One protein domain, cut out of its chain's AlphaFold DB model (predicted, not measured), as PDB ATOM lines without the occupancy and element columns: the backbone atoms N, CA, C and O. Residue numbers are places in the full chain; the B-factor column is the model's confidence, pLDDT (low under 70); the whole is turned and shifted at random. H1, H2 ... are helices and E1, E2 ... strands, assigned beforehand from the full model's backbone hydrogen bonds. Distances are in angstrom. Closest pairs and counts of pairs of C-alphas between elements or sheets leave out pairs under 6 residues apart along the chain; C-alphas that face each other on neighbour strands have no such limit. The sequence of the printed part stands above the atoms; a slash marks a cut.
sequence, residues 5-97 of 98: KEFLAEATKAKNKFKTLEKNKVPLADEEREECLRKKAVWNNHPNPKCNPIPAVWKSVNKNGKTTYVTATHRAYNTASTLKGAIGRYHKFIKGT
ATOM      1  N   LYS A   5     -14.420 -15.965 -41.585       80.38
ATOM      2  CA  LYS A   5     -14.472 -16.576 -40.246       80.38
ATOM      3  C   LYS A   5     -13.824 -15.692 -39.178       80.38
ATOM      4  O   LYS A   5     -14.381 -15.553 -38.090       80.38
ATOM      5  N   GLU A   6     -12.687 -15.072 -39.482       83.50
ATOM      6  CA  GLU A   6     -12.005 -14.150 -38.564       83.50
ATOM      7  C   GLU A   6     -12.844 -12.895 -38.308       83.50
ATOM      8  O   GLU A   6     -12.963 -12.466 -37.160       83.50
ATOM      9  N   PHE A   7     -13.498 -12.364 -39.345       81.00
ATOM     10  CA  PHE A   7     -14.420 -11.235 -39.215       81.00
ATOM     11  C   PHE A   7     -15.596 -11.544 -38.269       81.00
ATOM     12  O   PHE A   7     -15.892 -10.767 -37.359       81.00
ATOM     13  N   LEU A   8     -16.246 -12.705 -38.426       78.75
ATOM     14  CA  LEU A   8     -17.359 -13.115 -37.556       78.75
ATOM     15  C   LEU A   8     -16.926 -13.328 -36.097       78.75
ATOM     16  O   LEU A   8     -17.646 -12.945 -35.165       78.75
ATOM     17  N   ALA A   9     -15.749 -13.919 -35.881       74.25
ATOM     18  CA  ALA A   9     -15.193 -14.110 -34.545       74.25
ATOM     19  C   ALA A   9     -14.913 -12.763 -33.852       74.25
ATOM     20  O   ALA A   9     -15.249 -12.578 -32.677       74.25
ATOM     21  N   GLU A  10     -14.365 -11.794 -34.586       69.62
ATOM     22  CA  GLU A  10     -14.088 -10.447 -34.089       69.62
ATOM     23  C   GLU A  10     -15.372  -9.676 -33.746       69.62
ATOM     24  O   GLU A  10     -15.492  -9.130 -32.642       69.62
ATOM     25  N   ALA A  11     -16.379  -9.714 -34.624       65.00
ATOM     26  CA  ALA A  11     -17.680  -9.086 -34.390       65.00
ATOM     27  C   ALA A  11     -18.384  -9.655 -33.142       65.00
ATOM     28  O   ALA A  11     -18.915  -8.910 -32.310       65.00
ATOM     29  N   THR A  12     -18.326 -10.976 -32.951       68.44
ATOM     30  CA  THR A  12     -18.884 -11.651 -31.767       68.44
ATOM     31  C   THR A  12     -18.155 -11.224 -30.489       68.44
ATOM     32  O   THR A  12     -18.783 -10.912 -29.471       68.44
ATOM     33  N   LYS A  13     -16.823 -11.125 -30.542       67.38
ATOM     34  CA  LYS A  13     -15.988 -10.663 -29.425       67.38
ATOM     35  C   LYS A  13     -16.281  -9.206 -29.054       67.38
ATOM     36  O   LYS A  13     -16.363  -8.888 -27.867       67.38
ATOM     37  N   ALA A  14     -16.502  -8.332 -30.037       63.06
ATOM     38  CA  ALA A  14     -16.863  -6.931 -29.816       63.06
ATOM     39  C   ALA A  14     -18.233  -6.779 -29.129       63.06
ATOM     40  O   ALA A  14     -18.355  -6.024 -28.160       63.06
ATOM     41  N   LYS A  15     -19.242  -7.549 -29.563       66.25
ATOM     42  CA  LYS A  15     -20.576  -7.576 -28.936       66.25
ATOM     43  C   LYS A  15     -20.513  -8.072 -27.489       66.25
ATOM     44  O   LYS A  15     -21.173  -7.514 -26.612       66.25
ATOM     45  N   ASN A  16     -19.671  -9.068 -27.219       81.44
ATOM     46  CA  ASN A  16     -19.428  -9.548 -25.859       81.44
ATOM     47  C   ASN A  16     -18.716  -8.501 -24.998       81.44
ATOM     48  O   ASN A  16     -19.078  -8.324 -23.838       81.44
ATOM     49  N   LYS A  17     -17.769  -7.746 -25.565       87.06
ATOM     50  CA  LYS A  17     -17.015  -6.721 -24.833       87.06
ATOM     51  C   LYS A  17     -17.915  -5.618 -24.271       87.06
ATOM     52  O   LYS A  17     -17.784  -5.295 -23.094       87.06
ATOM     53  N   PHE A  18     -18.830  -5.064 -25.069       89.81
ATOM     54  CA  PHE A  18     -19.744  -4.020 -24.586       89.81
ATOM     55  C   PHE A  18     -20.683  -4.545 -23.495       89.81
ATOM     56  O   PHE A  18     -20.765  -3.951 -22.423       89.81
ATOM     57  N   LYS A  19     -21.286  -5.723 -23.708       90.81
ATOM     58  CA  LYS A  19     -22.130  -6.378 -22.697       90.81
ATOM     59  C   LYS A  19     -21.385  -6.626 -21.387       90.81
ATOM     60  O   LYS A  19     -21.956  -6.465 -20.314       90.81
ATOM     61  N   THR A  20     -20.112  -7.019 -21.444       92.31
ATOM     62  CA  THR A  20     -19.284  -7.170 -20.241       92.31
ATOM     63  C   THR A  20     -19.082  -5.837 -19.524       92.31
ATOM     64  O   THR A  20     -19.118  -5.809 -18.297       92.31
ATOM     65  N   LEU A  21     -18.890  -4.736 -20.258       94.12
ATOM     66  CA  LEU A  21     -18.752  -3.416 -19.646       94.12
ATOM     67  C   LEU A  21     -20.038  -3.002 -18.925       94.12
ATOM     68  O   LEU A  21     -19.960  -2.559 -17.781       94.12
ATOM     69  N   GLU A  22     -21.198  -3.193 -19.558       93.75
ATOM     70  CA  GLU A  22     -22.506  -2.874 -18.971       93.75
ATOM     71  C   GLU A  22     -22.809  -3.707 -17.725       93.75
ATOM     72  O   GLU A  22     -23.265  -3.164 -16.724       93.75
ATOM     73  N   LYS A  23     -22.503  -5.011 -17.749       93.94
ATOM     74  CA  LYS A  23     -22.663  -5.892 -16.578       93.94
ATOM     75  C   LYS A  23     -21.839  -5.431 -15.377       93.94
ATOM     76  O   LYS A  23     -22.268  -5.600 -14.245       93.94
ATOM     77  N   ASN A  24     -20.676  -4.844 -15.633       94.56
ATOM     78  CA  ASN A  24     -19.746  -4.375 -14.610       94.56
ATOM     79  C   ASN A  24     -19.890  -2.870 -14.331       94.56
ATOM     80  O   ASN A  24     -18.937  -2.232 -13.876       94.56
ATOM     81  N   LYS A  25     -21.031  -2.271 -14.689       95.56
ATOM     82  CA  LYS A  25     -21.273  -0.839 -14.522       95.56
ATOM     83  C   LYS A  25     -21.312  -0.477 -13.038       95.56
ATOM     84  O   LYS A  25     -22.013  -1.103 -12.253       95.56
ATOM     85  N   VAL A  26     -20.586   0.574 -12.684       94.31
ATOM     86  CA  VAL A  26     -20.512   1.136 -11.334       94.31
ATOM     87  C   VAL A  26     -20.922   2.611 -11.413       94.31
ATOM     88  O   VAL A  26     -20.609   3.269 -12.415       94.31
ATOM     89  N   PRO A  27     -21.636   3.146 -10.405       93.12
ATOM     90  CA  PRO A  27     -21.887   4.578 -10.307       93.12
ATOM     91  C   PRO A  27     -20.586   5.387 -10.382       93.12
ATOM     92  O   PRO A  27     -19.543   4.959  -9.891       93.12
ATOM     93  N   LEU A  28     -20.657   6.554 -11.020       93.25
ATOM     94  CA  LEU A  28     -19.590   7.546 -10.926       93.25
ATOM     95  C   LEU A  28     -19.559   8.122  -9.507       93.25
ATOM     96  O   LEU A  28     -20.627   8.315  -8.918       93.25
ATOM     97  N   ALA A  29     -18.361   8.421  -9.009       95.19
ATOM     98  CA  ALA A  29     -18.190   9.212  -7.793       95.19
ATOM     99  C   ALA A  29     -18.717  10.640  -8.003       95.19
ATOM    100  O   ALA A  29     -18.845  11.099  -9.144       95.19
ATOM    101  N   ASP A  30     -19.027  11.351  -6.924       95.19
ATOM    102  CA  ASP A  30     -19.679  12.659  -7.012       95.19
ATOM    103  C   ASP A  30     -18.818  13.688  -7.758       95.19
ATOM    104  O   ASP A  30     -19.331  14.420  -8.606       95.19
ATOM    105  N   GLU A  31     -17.498  13.643  -7.583       95.44
ATOM    106  CA  GLU A  31     -16.548  14.511  -8.285       95.44
ATOM    107  C   GLU A  31     -16.509  14.205  -9.791       95.44
ATOM    108  O   GLU A  31     -16.443  15.099 -10.637       95.44
ATOM    109  N   GLU A  32     -16.590  12.922 -10.154       95.12
ATOM    110  CA  GLU A  32     -16.628  12.481 -11.551       95.12
ATOM    111  C   GLU A  32     -17.931  12.915 -12.234       95.12
ATOM    112  O   GLU A  32     -17.945  13.297 -13.414       95.12
ATOM    113  N   ARG A  33     -19.042  12.856 -11.494       95.06
ATOM    114  CA  ARG A  33     -20.346  13.336 -11.958       95.06
ATOM    115  C   ARG A  33     -20.299  14.837 -12.175       95.06
ATOM    116  O   ARG A  33     -20.667  15.290 -13.259       95.06
ATOM    117  N   GLU A  34     -19.813  15.592 -11.196       95.31
ATOM    118  CA  GLU A  34     -19.678  17.041 -11.294       95.31
ATOM    119  C   GLU A  34     -18.805  17.434 -12.492       95.31
ATOM    120  O   GLU A  34     -19.184  18.304 -13.276       95.31
ATOM    121  N   GLU A  35     -17.691  16.735 -12.730       96.56
ATOM    122  CA  GLU A  35     -16.850  16.990 -13.898       96.56
ATOM    123  C   GLU A  35     -17.591  16.742 -15.225       96.56
ATOM    124  O   GLU A  35     -17.446  17.538 -16.161       96.56
ATOM    125  N   CYS A  36     -18.406  15.684 -15.323       95.75
ATOM    126  CA  CYS A  36     -19.240  15.437 -16.505       95.75
ATOM    127  C   CYS A  36     -20.231  16.578 -16.749       95.75
ATOM    128  O   CYS A  36     -20.338  17.067 -17.879       95.75
ATOM    129  N   LEU A  37     -20.928  17.011 -15.694       95.44
ATOM    130  CA  LEU A  37     -21.908  18.094 -15.754       95.44
ATOM    131  C   LEU A  37     -21.234  19.412 -16.149       95.44
ATOM    132  O   LEU A  37     -21.638  20.047 -17.125       95.44
ATOM    133  N   ARG A  38     -20.138  19.771 -15.475       96.62
ATOM    134  CA  ARG A  38     -19.335  20.971 -15.750       96.62
ATOM    135  C   ARG A  38     -18.841  21.019 -17.194       96.62
ATOM    136  O   ARG A  38     -18.847  22.074 -17.821       96.62
ATOM    137  N   LYS A  39     -18.434  19.875 -17.753       97.25
ATOM    138  CA  LYS A  39     -17.968  19.758 -19.147       97.25
ATOM    139  C   LYS A  39     -19.088  19.528 -20.162       97.25
ATOM    140  O   LYS A  39     -18.788  19.255 -21.326       97.25
ATOM    141  N   LYS A  40     -20.358  19.632 -19.754       96.25
ATOM    142  CA  LYS A  40     -21.541  19.437 -20.609       96.25
ATOM    143  C   LYS A  40     -21.544  18.082 -21.332       96.25
ATOM    144  O   LYS A  40     -22.059  17.966 -22.442       96.25
ATOM    145  N   ALA A  41     -20.940  17.063 -20.723       96.38
ATOM    146  CA  ALA A  41     -20.974  15.685 -21.199       96.38
ATOM    147  C   ALA A  41     -22.175  14.973 -20.575       96.38
ATOM    148  O   ALA A  41     -22.026  14.149 -19.670       96.38
ATOM    149  N   VAL A  42     -23.373  15.356 -21.018       96.75
ATOM    150  CA  VAL A  42     -24.637  14.981 -20.379       96.75
ATOM    151  C   VAL A  42     -25.700  14.561 -21.387       96.75
ATOM    152  O   VAL A  42     -25.640  14.918 -22.566       96.75
ATOM    153  N   TRP A  43     -26.689  13.820 -20.903       94.25
ATOM    154  CA  TRP A  43     -27.928  13.527 -21.608       94.25
ATOM    155  C   TRP A  43     -29.120  14.127 -20.861       94.25
ATOM    156  O   TRP A  43     -29.107  14.229 -19.636       94.25
ATOM    157  N   ASN A  44     -30.160  14.494 -21.611       93.31
ATOM    158  CA  ASN A  44     -31.412  15.050 -21.083       93.31
ATOM    159  C   ASN A  44     -32.594  14.095 -21.320       93.31
ATOM    160  O   ASN A  44     -33.711  14.527 -21.581       93.31
ATOM    161  N   ASN A  45     -32.329  12.789 -21.313       88.69
ATOM    162  CA  ASN A  45     -33.291  11.745 -21.664       88.69
ATOM    163  C   ASN A  45     -33.630  10.824 -20.482       88.69
ATOM    164  O   ASN A  45     -34.087   9.701 -20.691       88.69
ATOM    165  N   HIS A  46     -33.397  11.266 -19.245       88.62
ATOM    166  CA  HIS A  46     -33.841  10.504 -18.088       88.62
ATOM    167  C   HIS A  46     -35.384  10.442 -18.055       88.62
ATOM    168  O   HIS A  46     -36.019  11.484 -18.238       88.62
ATOM    169  N   PRO A  47     -36.003   9.270 -17.783       90.12
ATOM    170  CA  PRO A  47     -37.464   9.119 -17.756       90.12
ATOM    171  C   PRO A  47     -38.167  10.071 -16.786       90.12
ATOM    172  O   PRO A  47     -39.272  10.530 -17.047       90.12
ATOM    173  N   ASN A  48     -37.509  10.384 -15.668       92.44
ATOM    174  CA  ASN A  48     -37.912  11.460 -14.768       92.44
ATOM    175  C   ASN A  48     -37.180  12.763 -15.150       92.44
ATOM    176  O   ASN A  48     -35.962  12.824 -14.931       92.44
ATOM    177  N   PRO A  49     -37.883  13.806 -15.637       90.06
ATOM    178  CA  PRO A  49     -37.274  15.074 -16.039       90.06
ATOM    179  C   PRO A  49     -36.500  15.785 -14.925       90.06
ATOM    180  O   PRO A  49     -35.531  16.479 -15.216       90.06
ATOM    181  N   LYS A  50     -36.874  15.578 -13.653       91.56
ATOM    182  CA  LYS A  50     -36.200  16.189 -12.490       91.56
ATOM    183  C   LYS A  50     -34.777  15.671 -12.271       91.56
ATOM    184  O   LYS A  50     -34.016  16.283 -11.534       91.56
ATOM    185  N   CYS A  51     -34.427  14.538 -12.880       86.56
ATOM    186  CA  CYS A  51     -33.094  13.950 -12.781       86.56
ATOM    187  C   CYS A  51     -32.182  14.349 -13.952       86.56
ATOM    188  O   CYS A  51     -31.028  13.928 -13.978       86.56
ATOM    189  N   ASN A  52     -32.679  15.122 -14.925       89.12
ATOM    190  CA  ASN A  52     -31.842  15.701 -15.972       89.12
ATOM    191  C   ASN A  52     -31.125  16.961 -15.447       89.12
ATOM    192  O   ASN A  52     -31.715  17.706 -14.663       89.12
ATOM    193  N   PRO A  53     -29.899  17.257 -15.913       93.38
ATOM    194  CA  PRO A  53     -29.084  16.462 -16.836       93.38
ATOM    195  C   PRO A  53     -28.403  15.261 -16.151       93.38
ATOM    196  O   PRO A  53     -27.894  15.379 -15.037       93.38
ATOM    197  N   ILE A  54     -28.317  14.120 -16.843       93.62
ATOM    198  CA  ILE A  54     -27.565  12.942 -16.372       93.62
ATOM    199  C   ILE A  54     -26.186  12.849 -17.044       93.62
ATOM    200  O   ILE A  54     -26.062  13.198 -18.219       93.62
ATOM    201  N   PRO A  55     -25.139  12.344 -16.363       96.25
ATOM    202  CA  PRO A  55     -23.837  12.116 -16.987       96.25
ATOM    203  C   PRO A  55     -23.924  11.204 -18.221       96.25
ATOM    204  O   PRO A  55     -24.508  10.122 -18.172       96.25
ATOM    205  N   ALA A  56     -23.295  11.614 -19.325       95.94
ATOM    206  CA  ALA A  56     -23.206  10.816 -20.553       95.94
ATOM    207  C   ALA A  56     -22.098   9.753 -20.517       95.94
ATOM    208  O   ALA A  56     -22.001   8.903 -21.412       95.94
ATOM    209  N   VAL A  57     -21.243   9.827 -19.499       97.31
ATOM    210  CA  VAL A  57     -20.185   8.865 -19.212       97.31
ATOM    211  C   VAL A  57     -20.616   8.008 -18.029       97.31
ATOM    212  O   VAL A  57     -21.237   8.488 -17.086       97.31
ATOM    213  N   TRP A  58     -20.262   6.733 -18.068       96.50
ATOM    214  CA  TRP A  58     -20.380   5.815 -16.946       96.50
ATOM    215  C   TRP A  58     -19.101   4.997 -16.796       96.50
ATOM    216  O   TRP A  58     -18.264   4.949 -17.701       96.50
ATOM    217  N   LYS A  59     -18.932   4.368 -15.635       96.19
ATOM    218  CA  LYS A  59     -17.737   3.606 -15.285       96.19
ATOM    219  C   LYS A  59     -18.038   2.115 -15.246       96.19
ATOM    220  O   LYS A  59     -19.117   1.695 -14.845       96.19
ATOM    221  N   SER A  60     -17.067   1.322 -15.672       96.81
ATOM    222  CA  SER A  60     -17.059  -0.130 -15.577       96.81
ATOM    223  C   SER A  60     -15.796  -0.571 -14.852       96.81
ATOM    224  O   SER A  60     -14.706  -0.118 -15.211       96.81
ATOM    225  N   VAL A  61     -15.916  -1.432 -13.845       95.56
ATOM    226  CA  VAL A  61     -14.765  -1.957 -13.095       95.56
ATOM    227  C   VAL A  61     -14.719  -3.465 -13.273       95.56
ATOM    228  O   VAL A  61     -15.663  -4.166 -12.930       95.56
ATOM    229  N   ASN A  62     -13.637  -3.982 -13.856       92.69
ATOM    230  CA  ASN A  62     -13.505  -5.426 -14.042       92.69
ATOM    231  C   ASN A  62     -13.074  -6.138 -12.743       92.69
ATOM    232  O   ASN A  62     -12.669  -5.503 -11.774       92.69
ATOM    233  N   LYS A  63     -13.074  -7.476 -12.764       89.75
ATOM    234  CA  LYS A  63     -12.651  -8.322 -11.631       89.75
ATOM    235  C   LYS A  63     -11.222  -8.076 -11.112       89.75
ATOM    236  O   LYS A  63     -10.910  -8.481 -10.005       89.75
ATOM    237  N   ASN A  64     -10.368  -7.420 -11.901       90.88
ATOM    238  CA  ASN A  64      -8.993  -7.080 -11.525       90.88
ATOM    239  C   ASN A  64      -8.880  -5.622 -11.025       90.88
ATOM    240  O   ASN A  64      -7.780  -5.084 -10.967       90.88
ATOM    241  N   GLY A  65     -10.001  -4.933 -10.777       91.62
ATOM    242  CA  GLY A  65     -10.028  -3.527 -10.358       91.62
ATOM    243  C   GLY A  65      -9.759  -2.512 -11.476       91.62
ATOM    244  O   GLY A  65      -9.730  -1.306 -11.231       91.62
ATOM    245  N   LYS A  66      -9.592  -2.951 -12.732       94.75
ATOM    246  CA  LYS A  66      -9.331  -2.036 -13.851       94.75
ATOM    247  C   LYS A  66     -10.594  -1.261 -14.200       94.75
ATOM    248  O   LYS A  66     -11.592  -1.834 -14.642       94.75
ATOM    249  N   THR A  67     -10.484   0.055 -14.084       96.88
ATOM    250  CA  THR A  67     -11.528   1.010 -14.452       96.88
ATOM    251  C   THR A  67     -11.515   1.295 -15.955       96.88
ATOM    252  O   THR A  67     -10.468   1.547 -16.550       96.88
ATOM    253  N   THR A  68     -12.692   1.270 -16.574       97.56
ATOM    254  CA  THR A  68     -12.939   1.708 -17.951       97.56
ATOM    255  C   THR A  68     -14.105   2.688 -17.955       97.56
ATOM    256  O   THR A  68     -15.203   2.340 -17.529       97.56
ATOM    257  N   TYR A  69     -13.883   3.899 -18.457       97.94
ATOM    258  CA  TYR A  69     -14.940   4.884 -18.669       97.94
ATOM    259  C   TYR A  69     -15.550   4.681 -20.044       97.94
ATOM    260  O   TYR A  69     -14.831   4.493 -21.028       97.94
ATOM    261  N   VAL A  70     -16.869   4.736 -20.123       97.56
ATOM    262  CA  VAL A  70     -17.627   4.436 -21.330       97.56
ATOM    263  C   VAL A  70     -18.606   5.567 -21.599       97.56
ATOM    264  O   VAL A  70     -19.265   6.058 -20.689       97.56
ATOM    265  N   THR A  71     -18.712   5.971 -22.858       97.06
ATOM    266  CA  THR A  71     -19.787   6.833 -23.357       97.06
ATOM    267  C   THR A  71     -20.460   6.127 -24.525       97.06
ATOM    268  O   THR A  71     -19.778   5.519 -25.355       97.06
ATOM    269  N   ALA A  72     -21.789   6.121 -24.553       95.31
ATOM    270  CA  ALA A  72     -22.541   5.319 -25.507       95.31
ATOM    271  C   ALA A  72     -23.900   5.931 -25.850       95.31
ATOM    272  O   ALA A  72     -24.465   6.711 -25.085       95.31
ATOM    273  N   THR A  73     -24.406   5.504 -26.999       93.00
ATOM    274  CA  THR A  73     -25.766   5.673 -27.519       93.00
ATOM    275  C   THR A  73     -26.254   4.303 -27.995       93.00
ATOM    276  O   THR A  73     -25.488   3.338 -28.001       93.00
ATOM    277  N   HIS A  74     -27.502   4.203 -28.453       89.38
ATOM    278  CA  HIS A  74     -28.010   2.963 -29.049       89.38
ATOM    279  C   HIS A  74     -27.263   2.555 -30.341       89.38
ATOM    280  O   HIS A  74     -27.297   1.385 -30.712       89.38
ATOM    281  N   ARG A  75     -26.580   3.498 -31.014       92.00
ATOM    282  CA  ARG A  75     -25.846   3.274 -32.275       92.00
ATOM    283  C   ARG A  75     -24.367   2.960 -32.087       92.00
ATOM    284  O   ARG A  75     -23.808   2.180 -32.852       92.00
ATOM    285  N   ALA A  76     -23.715   3.586 -31.110       93.81
ATOM    286  CA  ALA A  76     -22.268   3.485 -30.941       93.81
ATOM    287  C   ALA A  76     -21.822   3.688 -29.490       93.81
ATOM    288  O   ALA A  76     -22.493   4.359 -28.706       93.81
ATOM    289  N   TYR A  77     -20.636   3.169 -29.160       96.00
ATOM    290  CA  TYR A  77     -19.967   3.403 -27.882       96.00
ATOM    291  C   TYR A  77     -18.472   3.670 -28.059       96.00
ATOM    292  O   TYR A  77     -17.862   3.300 -29.061       96.00
ATOM    293  N   ASN A  78     -17.867   4.310 -27.062       96.50
ATOM    294  CA  ASN A  78     -16.435   4.564 -27.000       96.50
ATOM    295  C   ASN A  78     -15.929   4.411 -25.559       96.50
ATOM    296  O   ASN A  78     -16.658   4.704 -24.611       96.50
ATOM    297  N   THR A  79     -14.679   3.970 -25.383       97.25
ATOM    298  CA  THR A  79     -14.120   3.648 -24.054       97.25
ATOM    299  C   THR A  79     -12.779   4.320 -23.794       97.25
ATOM    300  O   THR A  79     -11.889   4.213 -24.630       97.25
ATOM    301  N   ALA A  80     -12.549   4.900 -22.622       97.44
ATOM    302  CA  ALA A  80     -11.253   5.457 -22.233       97.44
ATOM    303  C   ALA A  80     -10.790   4.942 -20.862       97.44
ATOM    304  O   ALA A  80     -11.596   4.507 -20.043       97.44
ATOM    305  N   SER A  81      -9.483   5.013 -20.601       96.69
ATOM    306  CA  SER A  81      -8.907   4.727 -19.279       96.69
ATOM    307  C   SER A  81      -9.146   5.849 -18.265       96.69
ATOM    308  O   SER A  81      -9.016   5.617 -17.070       96.69
ATOM    309  N   THR A  82      -9.511   7.050 -18.725       97.50
ATOM    310  CA  THR A  82      -9.747   8.226 -17.881       97.50
ATOM    311  C   THR A  82     -11.078   8.891 -18.207       97.50
ATOM    312  O   THR A  82     -11.540   8.862 -19.355       97.50
ATOM    313  N   LEU A  83     -11.656   9.560 -17.208       96.88
ATOM    314  CA  LEU A  83     -12.892  10.323 -17.349       96.88
ATOM    315  C   LEU A  83     -12.774  11.400 -18.434       96.88
ATOM    316  O   LEU A  83     -13.577  11.449 -19.367       96.88
ATOM    317  N   LYS A  84     -11.703  12.204 -18.384       97.44
ATOM    318  CA  LYS A  84     -11.397  13.233 -19.392       97.44
ATOM    319  C   LYS A  84     -11.341  12.656 -20.809       97.44
ATOM    320  O   LYS A  84     -11.837  13.283 -21.745       97.44
ATOM    321  N   GLY A  85     -10.764  11.463 -20.974       97.56
ATOM    322  CA  GLY A  85     -10.705  10.776 -22.261       97.56
ATOM    323  C   GLY A  85     -12.088  10.385 -22.783       97.56
ATOM    324  O   GLY A  85     -12.376  10.597 -23.961       97.56
ATOM    325  N   ALA A  86     -12.960   9.858 -21.921       97.69
ATOM    326  CA  ALA A  86     -14.326   9.496 -22.296       97.69
ATOM    327  C   ALA A  86     -15.167  10.733 -22.640       97.69
ATOM    328  O   ALA A  86     -15.835  10.741 -23.673       97.69
ATOM    329  N   ILE A  87     -15.048  11.810 -21.858       98.19
ATOM    330  CA  ILE A  87     -15.688  13.107 -22.137       98.19
ATOM    331  C   ILE A  87     -15.247  13.661 -23.499       98.19
ATOM    332  O   ILE A  87     -16.069  14.125 -24.287       98.19
ATOM    333  N   GLY A  88     -13.953  13.584 -23.822       97.94
ATOM    334  CA  GLY A  88     -13.456  14.012 -25.130       97.94
ATOM    335  C   GLY A  88     -14.073  13.216 -26.286       97.94
ATOM    336  O   GLY A  88     -14.441  13.791 -27.306       97.94
ATOM    337  N   ARG A  89     -14.230  11.897 -26.127       98.06
ATOM    338  CA  ARG A  89     -14.859  11.027 -27.139       98.06
ATOM    339  C   ARG A  89     -16.365  11.235 -27.249       98.06
ATOM    340  O   ARG A  89     -16.907  11.076 -28.342       98.06
ATOM    341  N   TYR A  90     -17.014  11.611 -26.149       97.69
ATOM    342  CA  TYR A  90     -18.408  12.031 -26.156       97.69
ATOM    343  C   TYR A  90     -18.600  13.207 -27.114       97.69
ATOM    344  O   TYR A  90     -19.340  13.087 -28.089       97.69
ATOM    345  N   HIS A  91     -17.854  14.293 -26.900       97.62
ATOM    346  CA  HIS A  91     -17.983  15.510 -27.707       97.62
ATOM    347  C   HIS A  91     -17.549  15.317 -29.161       97.62
ATOM    348  O   HIS A  91     -18.152  15.901 -30.053       97.62
ATOM    349  N   LYS A  92     -16.526  14.491 -29.409       97.38
ATOM    350  CA  LYS A  92     -15.985  14.275 -30.759       97.38
ATOM    351  C   LYS A  92     -16.838  13.372 -31.647       97.38
ATOM    352  O   LYS A  92     -16.775  13.521 -32.860       97.38
ATOM    353  N   PHE A  93     -17.545  12.398 -31.078       96.94
ATOM    354  CA  PHE A  93     -18.207  11.367 -31.882       96.94
ATOM    355  C   PHE A  93     -19.558  10.943 -31.315       96.94
ATOM    356  O   PHE A  93     -20.569  11.074 -31.994       96.94
ATOM    357  N   ILE A  94     -19.603  10.478 -30.063       97.12
ATOM    358  CA  ILE A  94     -20.805   9.810 -29.534       97.12
ATOM    359  C   ILE A  94     -22.011  10.747 -29.452       97.12
ATOM    360  O   ILE A  94     -23.133  10.319 -29.695       97.12
ATOM    361  N   LYS A  95     -21.807  12.040 -29.185       94.94
ATOM    362  CA  LYS A  95     -22.897  13.023 -29.212       94.94
ATOM    363  C   LYS A  95     -23.582  13.106 -30.583       94.94
ATOM    364  O   LYS A  95     -24.789  13.307 -30.632       94.94
ATOM    365  N   GLY A  96     -22.840  12.924 -31.677       95.25
ATOM    366  CA  GLY A  96     -23.378  12.931 -33.043       95.25
ATOM    367  C   GLY A  96     -24.074  11.630 -33.451       95.25
ATOM    368  O   GLY A  96     -24.731  11.591 -34.485       95.25
ATOM    369  N   THR A  97     -23.952  10.566 -32.651       93.44
ATOM    370  CA  THR A  97     -24.622   9.279 -32.891       93.44
ATOM    371  C   THR A  97     -25.862   9.084 -32.015       93.44
ATOM    372  O   THR A  97     -26.421   7.988 -32.012       93.44
TER     373      THR A  97
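Overview. This is residues 5 to 97 of the 98 residues of an uncharacterized protein of marine sediment metagenome (UniProt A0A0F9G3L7). What is the main picture? A small antiparallel sheet, in the order E1 - E2 - E3, has helix H3 covering one face, while the long helix H1 sticks out of this body as an arm with its residues 5 to 17. What else is there? The 93 printed residues have four named helices and three named strands, H1 H2 E1 E2 E3 H3 H4 along the chain, class mixed. The whole is compact, with a radius of gyration of the C-alphas of 14.0 A, and spans 47 by 30 by 24 A.

Arrangement. How is the sheet built? E1, residues 57 to 61, E2, residues 67 to 72, and E3, residues 77 to 80, form a meander, each strand the antiparallel neighbour of the one before. N 58 and O 70 at 2.9 A, and N 69 and O 80 at 2.8 A, are within hydrogen-bond range. What is on it? H3, residues 83 to 92, makes two layers with it, a helix on one face of a sheet, at a height over the sheet of 8.1 A; the closest C-alphas of H3 and E3 are those of Ala 86 and Ala 80, 5.1 A apart. H1, residues 5 to 23, H2, residues 30 to 38, and H4, residues 94 to 97, each only graze the sheet. Are the helix backbones complete? Every O i to N i+4 pair is within hydrogen-bond range in H1, H2 and H3; H4 is too short for one.

Along the chain. Where does H1 run? It starts at C-alpha 5, (-14.472, -16.576, -40.246), and is 27.2 A long. How long are E2 and H3? E2 measures 16.2 A and H3 14.3 A; H4 ends at C-alpha 97, (-24.622, 9.279, -32.891).

Size, cuts and confidence. Which link is long? H2 to E1, 18 residues. Where is confidence low? Residues 10 to 15 have pLDDT under 70; the printed part has no cut.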